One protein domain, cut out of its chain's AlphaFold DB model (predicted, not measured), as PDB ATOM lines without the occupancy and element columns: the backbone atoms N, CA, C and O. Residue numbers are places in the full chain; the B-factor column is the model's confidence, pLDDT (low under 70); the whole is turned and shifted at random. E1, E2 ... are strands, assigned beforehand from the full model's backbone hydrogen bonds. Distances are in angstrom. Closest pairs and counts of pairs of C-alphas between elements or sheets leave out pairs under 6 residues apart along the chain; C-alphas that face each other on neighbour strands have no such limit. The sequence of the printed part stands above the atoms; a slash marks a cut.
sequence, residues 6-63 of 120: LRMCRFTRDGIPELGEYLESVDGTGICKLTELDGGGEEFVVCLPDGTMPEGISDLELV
ATOM      1  N   LEU A   6     -16.031  23.045  -8.174       75.69
ATOM      2  CA  LEU A   6     -15.125  22.980  -7.037       75.69
ATOM      3  C   LEU A   6     -15.424  21.688  -6.276       75.69
ATOM      4  O   LEU A   6     -16.575  21.401  -5.928       75.69
ATOM      5  N   ARG A   7     -14.389  20.891  -6.043       88.56
ATOM      6  CA  ARG A   7     -14.469  19.749  -5.140       88.56
ATOM      7  C   ARG A   7     -13.967  20.234  -3.790       88.56
ATOM      8  O   ARG A   7     -12.927  20.874  -3.717       88.56
ATOM      9  N   MET A   8     -14.711  19.948  -2.740       92.56
ATOM     10  CA  MET A   8     -14.263  20.098  -1.366       92.56
ATOM     11  C   MET A   8     -13.924  18.728  -0.796       92.56
ATOM     12  O   MET A   8     -14.532  17.725  -1.165       92.56
ATOM     13  N   CYS A   9     -12.960  18.693   0.108       93.75
ATOM     14  CA  CYS A   9     -12.554  17.517   0.864       93.75
ATOM     15  C   CYS A   9     -12.925  17.733   2.326       93.75
ATOM     16  O   CYS A   9     -12.535  18.732   2.927       93.75
ATOM     17  N   ARG A  10     -13.674  16.784   2.885       94.75
ATOM     18  CA  ARG A  10     -13.883  16.634   4.325       94.75
ATOM     19  C   ARG A  10     -13.108  15.409   4.776       94.75
ATOM     20  O   ARG A  10     -13.234  14.368   4.142       94.75
ATOM     21  N   PHE A  11     -12.317  15.524   5.827       95.19
ATOM     22  CA  PHE A  11     -11.525  14.412   6.349       95.19
ATOM     23  C   PHE A  11     -11.249  14.617   7.835       95.19
ATOM     24  O   PHE A  11     -11.482  15.696   8.370       95.19
ATOM     25  N   THR A  12     -10.755  13.587   8.505       95.06
ATOM     26  CA  THR A  12     -10.279  13.666   9.883       95.06
ATOM     27  C   THR A  12      -8.759  13.587   9.874       95.06
ATOM     28  O   THR A  12      -8.200  12.644   9.319       95.06
ATOM     29  N   ARG A  13      -8.093  14.559  10.498       93.62
ATOM     30  CA  ARG A  13      -6.646  14.587  10.729       93.62
ATOM     31  C   ARG A  13      -6.371  14.453  12.215       93.62
ATOM     32  O   ARG A  13      -6.782  15.314  12.986       93.62
ATOM     33  N   ASP A  14      -5.713  13.376  12.629       91.19
ATOM     34  CA  ASP A  14      -5.345  13.147  14.036       91.19
ATOM     35  C   ASP A  14      -6.535  13.290  15.016       91.19
ATOM     36  O   ASP A  14      -6.403  13.758  16.147       91.19
ATOM     37  N   GLY A  15      -7.734  12.893  14.570       90.69
ATOM     38  CA  GLY A  15      -8.985  13.002  15.330       90.69
ATOM     39  C   GLY A  15      -9.717  14.347  15.213       90.69
ATOM     40  O   GLY A  15     -10.793  14.496  15.792       90.69
ATOM     41  N   ILE A  16      -9.177  15.309  14.464       93.00
ATOM     42  CA  ILE A  16      -9.764  16.633  14.236       93.00
ATOM     43  C   ILE A  16     -10.414  16.666  12.845       93.00
ATOM     44  O   ILE A  16      -9.744  16.356  11.860       93.00
ATOM     45  N   PRO A  17     -11.708  17.014  12.724       93.69
ATOM     46  CA  PRO A  17     -12.353  17.150  11.425       93.69
ATOM     47  C   PRO A  17     -11.869  18.415  10.708       93.69
ATOM     48  O   PRO A  17     -11.942  19.513  11.253       93.69
ATOM     49  N   GLU A  18     -11.445  18.245   9.463       94.69
ATOM     50  CA  GLU A  18     -10.907  19.280   8.586       94.69
ATOM     51  C   GLU A  18     -11.754  19.407   7.314       94.69
ATOM     52  O   GLU A  18     -12.391  18.449   6.849       94.69
ATOM     53  N   LEU A  19     -11.766  20.611   6.741       93.00
ATOM     54  CA  LEU A  19     -12.543  20.933   5.549       93.00
ATOM     55  C   LEU A  19     -11.784  21.913   4.653       93.00
ATOM     56  O   LEU A  19     -11.444  23.012   5.087       93.00
ATOM     57  N   GLY A  20     -11.575  21.543   3.391       93.00
ATOM     58  CA  GLY A  20     -10.817  22.366   2.449       93.00
ATOM     59  C   GLY A  20     -11.202  22.180   0.990       93.00
ATOM     60  O   GLY A  20     -12.115  21.426   0.643       93.00
ATOM     61  N   GLU A  21     -10.481  22.889   0.126       92.75
ATOM     62  CA  GLU A  21     -10.562  22.731  -1.324       92.75
ATOM     63  C   GLU A  21      -9.783  21.487  -1.757       92.75
ATOM     64  O   GLU A  21      -8.629  21.303  -1.376       92.75
ATOM     65  N   TYR A  22     -10.408  20.635  -2.567       93.38
ATOM     66  CA  TYR A  22      -9.778  19.441  -3.114       93.38
ATOM     67  C   TYR A  22      -9.170  19.729  -4.483       93.38
ATOM     68  O   TYR A  22      -9.869  20.065  -5.446       93.38
ATOM     69  N   LEU A  23      -7.870  19.495  -4.577       92.19
ATOM     70  CA  LEU A  23      -7.063  19.587  -5.779       92.19
ATOM     71  C   LEU A  23      -6.527  18.197  -6.115       92.19
ATOM     72  O   LEU A  23      -6.115  17.439  -5.243       92.19
ATOM     73  N   GLU A  24      -6.527  17.856  -7.396       92.44
ATOM     74  CA  GLU A  24      -5.953  16.602  -7.878       92.44
ATOM     75  C   GLU A  24      -4.704  16.935  -8.684       92.44
ATOM     76  O   GLU A  24      -4.762  17.688  -9.659       92.44
ATOM     77  N   SER A  25      -3.566  16.425  -8.229       91.19
ATOM     78  CA  SER A  25      -2.285  16.584  -8.900       91.19
ATOM     79  C   SER A  25      -2.210  15.692 -10.146       91.19
ATOM     80  O   SER A  25      -2.968  14.737 -10.315       91.19
ATOM     81  N   VAL A  26      -1.274  16.002 -11.046       91.94
ATOM     82  CA  VAL A  26      -1.087  15.307 -12.337       91.94
ATOM     83  C   VAL A  26      -0.731  13.825 -12.197       91.94
ATOM     84  O   VAL A  26      -0.926  13.050 -13.129       91.94
ATOM     85  N   ASP A  27      -0.192  13.442 -11.046       92.00
ATOM     86  CA  ASP A  27       0.170  12.076 -10.677       92.00
ATOM     87  C   ASP A  27      -0.997  11.294 -10.050       92.00
ATOM     88  O   ASP A  27      -0.832  10.121  -9.731       92.00
ATOM     89  N   GLY A  28      -2.170  11.918  -9.892       90.25
ATOM     90  CA  GLY A  28      -3.335  11.334  -9.230       90.25
ATOM     91  C   GLY A  28      -3.354  11.533  -7.713       90.25
ATOM     92  O   GLY A  28      -4.283  11.064  -7.060       90.25
ATOM     93  N   THR A  29      -2.370  12.237  -7.144       94.50
ATOM     94  CA  THR A  29      -2.352  12.566  -5.714       94.50
ATOM     95  C   THR A  29      -3.449  13.584  -5.391       94.50
ATOM     96  O   THR A  29      -3.527  14.651  -6.004       94.50
ATOM     97  N   GLY A  30      -4.292  13.267  -4.411       94.50
ATOM     98  CA  GLY A  30      -5.322  14.160  -3.891       94.50
ATOM     99  C   GLY A  30      -4.773  15.054  -2.783       94.50
ATOM    100  O   GLY A  30      -4.291  14.558  -1.762       94.50
ATOM    101  N   ILE A  31      -4.875  16.365  -2.973       95.31
ATOM    102  CA  ILE A  31      -4.406  17.400  -2.050       95.31
ATOM    103  C   ILE A  31      -5.620  18.176  -1.538       95.31
ATOM    104  O   ILE A  31      -6.463  18.612  -2.319       95.31
ATOM    105  N   CYS A  32      -5.706  18.357  -0.226       95.25
ATOM    106  CA  CYS A  32      -6.691  19.208   0.418       95.25
ATOM    107  C   CYS A  32      -6.026  20.492   0.903       95.25
ATOM    108  O   CYS A  32      -5.114  20.447   1.729       95.25
ATOM    109  N   LYS A  33      -6.480  21.634   0.393       93.88
ATOM    110  CA  LYS A  33      -5.997  22.955   0.783       93.88
ATOM    111  C   LYS A  33      -6.947  23.573   1.805       93.88
ATOM    112  O   LYS A  33      -8.083  23.924   1.476       93.88
ATOM    113  N   LEU A  34      -6.475  23.717   3.038       93.00
ATOM    114  CA  LEU A  34      -7.161  24.450   4.097       93.00
ATOM    115  C   LEU A  34      -6.800  25.926   3.952       93.00
ATOM    116  O   LEU A  34      -5.623  26.263   3.906       93.00
ATOM    117  N   THR A  35      -7.794  26.803   3.831       88.69
ATOM    118  CA  THR A  35      -7.563  28.254   3.740       88.69
ATOM    119  C   THR A  35      -7.937  28.901   5.063       88.69
ATOM    120  O   THR A  35      -9.057  28.726   5.542       88.69
ATOM    121  N   GLU A  36      -7.007  29.648   5.642       84.06
ATOM    122  CA  GLU A  36      -7.201  30.399   6.876       84.06
ATOM    123  C   GLU A  36      -7.768  31.799   6.589       84.06
ATOM    124  O   GLU A  36      -7.734  32.312   5.466       84.06
ATOM    125  N   LEU A  37      -8.323  32.441   7.622       78.50
ATOM    126  CA  LEU A  37      -8.977  33.751   7.495       78.50
ATOM    127  C   LEU A  37      -8.011  34.888   7.130       78.50
ATOM    128  O   LEU A  37      -8.444  35.922   6.623       78.50
ATOM    129  N   ASP A  38      -6.720  34.715   7.395       86.19
ATOM    130  CA  ASP A  38      -5.668  35.671   7.053       86.19
ATOM    131  C   ASP A  38      -5.187  35.544   5.594       86.19
ATOM    132  O   ASP A  38      -4.316  36.299   5.158       86.19
ATOM    133  N   GLY A  39      -5.771  34.620   4.820       76.31
ATOM    134  CA  GLY A  39      -5.363  34.310   3.451       76.31
ATOM    135  C   GLY A  39      -4.162  33.365   3.367       76.31
ATOM    136  O   GLY A  39      -3.725  33.045   2.257       76.31
ATOM    137  N   GLY A  40      -3.643  32.908   4.508       83.25
ATOM    138  CA  GLY A  40      -2.762  31.757   4.604       83.25
ATOM    139  C   GLY A  40      -3.494  30.470   4.234       83.25
ATOM    140  O   GLY A  40      -4.723  30.414   4.126       83.25
ATOM    141  N   GLY A  41      -2.731  29.414   3.986       86.44
ATOM    142  CA  GLY A  41      -3.320  28.109   3.770       86.44
ATOM    143  C   GLY A  41      -2.296  26.997   3.847       86.44
ATOM    144  O   GLY A  41      -1.146  27.160   3.436       86.44
ATOM    145  N   GLU A  42      -2.745  25.868   4.368       91.62
ATOM    146  CA  GLU A  42      -1.957  24.656   4.500       91.62
ATOM    147  C   GLU A  42      -2.468  23.606   3.510       91.62
ATOM    148  O   GLU A  42      -3.673  23.442   3.304       91.62
ATOM    149  N   GLU A  43      -1.542  22.890   2.880       92.88
ATOM    150  CA  GLU A  43      -1.847  21.840   1.910       92.88
ATOM    151  C   GLU A  43      -1.527  20.476   2.516       92.88
ATOM    152  O   GLU A  43      -0.411  20.225   2.971       92.88
ATOM    153  N   PHE A  44      -2.505  19.575   2.488       93.12
ATOM    154  CA  PHE A  44      -2.376  18.222   3.017       93.12
ATOM    155  C   PHE A  44      -2.615  17.204   1.921       93.12
ATOM    156  O   PHE A  44      -3.603  17.277   1.193       93.12
ATOM    157  N   VAL A  45      -1.744  16.204   1.829       94.94
ATOM    158  CA  VAL A  45      -2.036  15.027   1.013       94.94
ATOM    159  C   VAL A  45      -3.111  14.223   1.734       94.94
ATOM    160  O   VAL A  45      -2.932  13.849   2.890       94.94
ATOM    161  N   VAL A  46      -4.229  13.968   1.058       95.25
ATOM    162  CA  VAL A  46      -5.370  13.220   1.614       95.25
ATOM    163  C   VAL A  46      -5.620  11.900   0.890       95.25
ATOM    164  O   VAL A  46      -6.261  11.012   1.441       95.25
ATOM    165  N   CYS A  47      -5.085  11.741  -0.322       94.62
ATOM    166  CA  CYS A  47      -5.185  10.511  -1.101       94.62
ATOM    167  C   CYS A  47      -3.916  10.314  -1.937       94.62
ATOM    168  O   CYS A  47      -3.478  11.237  -2.623       94.62
ATOM    169  N   LEU A  48      -3.325   9.123  -1.885       93.88
ATOM    170  CA  LEU A  48      -2.195   8.738  -2.727       93.88
ATOM    171  C   LEU A  48      -2.675   8.285  -4.120       93.88
ATOM    172  O   LEU A  48      -3.841   7.918  -4.277       93.88
ATOM    173  N   PRO A  49      -1.787   8.236  -5.131       92.06
ATOM    174  CA  PRO A  49      -2.142   7.796  -6.485       92.06
ATOM    175  C   PRO A  49      -2.754   6.392  -6.574       92.06
ATOM    176  O   PRO A  49      -3.472   6.080  -7.521       92.06
ATOM    177  N   ASP A  50      -2.456   5.528  -5.604       91.31
ATOM    178  CA  ASP A  50      -2.995   4.170  -5.511       91.31
ATOM    179  C   ASP A  50      -4.367   4.100  -4.807       91.31
ATOM    180  O   ASP A  50      -4.939   3.018  -4.678       91.31
ATOM    181  N   GLY A  51      -4.910   5.247  -4.385       86.94
ATOM    182  CA  GLY A  51      -6.171   5.370  -3.653       86.94
ATOM    183  C   GLY A  51      -6.042   5.188  -2.139       86.94
ATOM    184  O   GLY A  51      -7.055   5.218  -1.438       86.94
ATOM    185  N   THR A  52      -4.830   4.988  -1.615       92.62
ATOM    186  CA  THR A  52      -4.589   4.808  -0.179       92.62
ATOM    187  C   THR A  52      -4.603   6.149   0.558       92.62
ATOM    188  O   THR A  52      -4.095   7.154   0.060       92.62
ATOM    189  N   MET A  53      -5.159   6.173   1.774       93.06
ATOM    190  CA  MET A  53      -5.094   7.348   2.652       93.06
ATOM    191  C   MET A  53      -3.743   7.407   3.391       93.06
ATOM    192  O   MET A  53      -3.293   6.372   3.894       93.06
ATOM    193  N   PRO A  54      -3.092   8.582   3.475       93.62
ATOM    194  CA  PRO A  54      -1.873   8.768   4.262       93.62
ATOM    195  C   PRO A  54      -2.075   8.540   5.766       93.62
ATOM    196  O   PRO A  54      -3.191   8.600   6.279       93.62
ATOM    197  N   GLU A  55      -0.975   8.324   6.490       92.50
ATOM    198  CA  GLU A  55      -1.003   8.221   7.954       92.50
ATOM    199  C   GLU A  55      -1.558   9.509   8.588       92.50
ATOM    200  O   GLU A  55      -1.267  10.613   8.129       92.50
ATOM    201  N   GLY A  56      -2.382   9.362   9.629       90.94
ATOM    202  CA  GLY A  56      -3.043  10.482  10.307       90.94
ATOM    203  C   GLY A  56      -4.319  10.979   9.620       90.94
ATOM    204  O   GLY A  56      -5.057  11.741  10.238       90.94
ATOM    205  N   ILE A  57      -4.621  10.517   8.398       94.38
ATOM    206  CA  ILE A  57      -5.823  10.886   7.640       94.38
ATOM    207  C   ILE A  57      -6.845   9.743   7.645       94.38
ATOM    208  O   ILE A  57      -6.534   8.605   7.288       94.38
ATOM    209  N   SER A  58      -8.093  10.048   7.998       93.38
ATOM    210  CA  SER A  58      -9.227   9.125   7.890       93.38
ATOM    211  C   SER A  58     -10.493   9.825   7.396       93.38
ATOM    212  O   SER A  58     -10.547  11.048   7.294       93.38
ATOM    213  N   ASP A  59     -11.522   9.033   7.078       93.38
ATOM    214  CA  ASP A  59     -12.873   9.521   6.757       93.38
ATOM    215  C   ASP A  59     -12.924  10.554   5.616       93.38
ATOM    216  O   ASP A  59     -13.734  11.482   5.640       93.38
ATOM    217  N   LEU A  60     -12.052  10.401   4.611       93.69
ATOM    218  CA  LEU A  60     -12.031  11.286   3.451       93.69
ATOM    219  C   LEU A  60     -13.328  11.159   2.640       93.69
ATOM    220  O   LEU A  60     -13.652  10.104   2.092       93.69
ATOM    221  N   GLU A  61     -14.017  12.281   2.480       93.94
ATOM    222  CA  GLU A  61     -15.193  12.445   1.642       93.94
ATOM    223  C   GLU A  61     -15.005  13.630   0.693       93.94
ATOM    224  O   GLU A  61     -14.624  14.730   1.099       93.94
ATOM    225  N   LEU A  62     -15.308  13.409  -0.589       91.81
ATOM    226  CA  LEU A  62     -15.263  14.447  -1.614       91.81
ATOM    227  C   LEU A  62     -16.668  14.973  -1.896       91.81
ATOM    228  O   LEU A  62     -17.525  14.266  -2.430       91.81
ATOM    229  N   VAL A  63     -16.879  16.249  -1.595       90.00
ATOM    230  CA  VAL A  63     -18.143  16.954  -1.797       90.00
ATOM    231  C   VAL A  63     -18.025  17.820  -3.045       90.00
ATOM    232  O   VAL A  63     -17.135  18.660  -3.151       90.00
TER     233      VAL A  63
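Overview. This is residues 6 to 63 of the 120 residues of an uncharacterized protein of Bifidobacterium longum subsp. infantis (UniProt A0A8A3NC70). A single antiparallel sheet of five strands is folded over on itself, so that E4 and E3 on one side face E1 and E5 on the other, with the long, bent E2 as the hinge between them. The fold is an open one: the edge strands E4 and E5 come near each other at Val 46 and Ile 57 without pairing, and the turns round Asp 38 and Asp 50 make the two ends of the longest axis. The printed part has 58 residues with five named strands, E1 to E5 in chain order, and no named helix; the class is all strand. Across the sheet the order is E4, E3, E2, E1, E5. The whole is compact, with a radius of gyration of the C-alphas of 10.8 A and spans of 34 by 27 by 18 A.

Arrangement. The hinge of the folded sheet, one sheet bent back on itself into two leaves that face each other, is E2, residues 16 to 24, which bends by 67 degrees at residue 21. E1, residues 7 to 13, is its antiparallel neighbour at 142 degrees, with N 18 and O 11 2.8 A apart, within hydrogen-bond range. E3, residues 30 to 35, is its other antiparallel neighbour at 118 degrees, with N 33 and O 21 at 2.8 A. E4, residues 41 to 47, is an edge strand antiparallel to E3 at 156 degrees, with N 34 and O 42 at 2.8 A. E1 to E4 form a meander, each strand the antiparallel neighbour of the one before. The other edge strand, E5, residues 57 to 63, is antiparallel to E1 at 161 degrees, with N 10 and O 61 at 2.9 A. Between the leaves, the closest C-alphas of E1 and E3 are those of Cys 9 and Cys 32, 6.1 A apart, and those of E4 and E5 are Val 46 and Ile 57, 6.5 A apart. E3 and E5 are apart. The sheet is strongly twisted.

Along the chain. E2 is the longest strand, 22.4 A from C-alpha 16 at (-9.764, 16.633, 14.236) to C-alpha 24. E1 begins at C-alpha 7, (-14.469, 19.749, -5.140), and measures 18.4 A. E3 measures 16.2 A and E4 18.4 A. E5 measures 16.7 A and ends at C-alpha 63, (-18.143, 16.954, -1.797).

Size, cuts and confidence. The C-alphas of Asp 38 and Asp 50, the two farthest apart, are 34.0 A from each other. The printed part has no cut. The hairpins E1 and E2, E2 and E3, and E3 and E4 have tight links; the link from E4 to E5, 9 residues, is short. Mean pLDDT of the printed part is 91.5, and no printed residue is under 70.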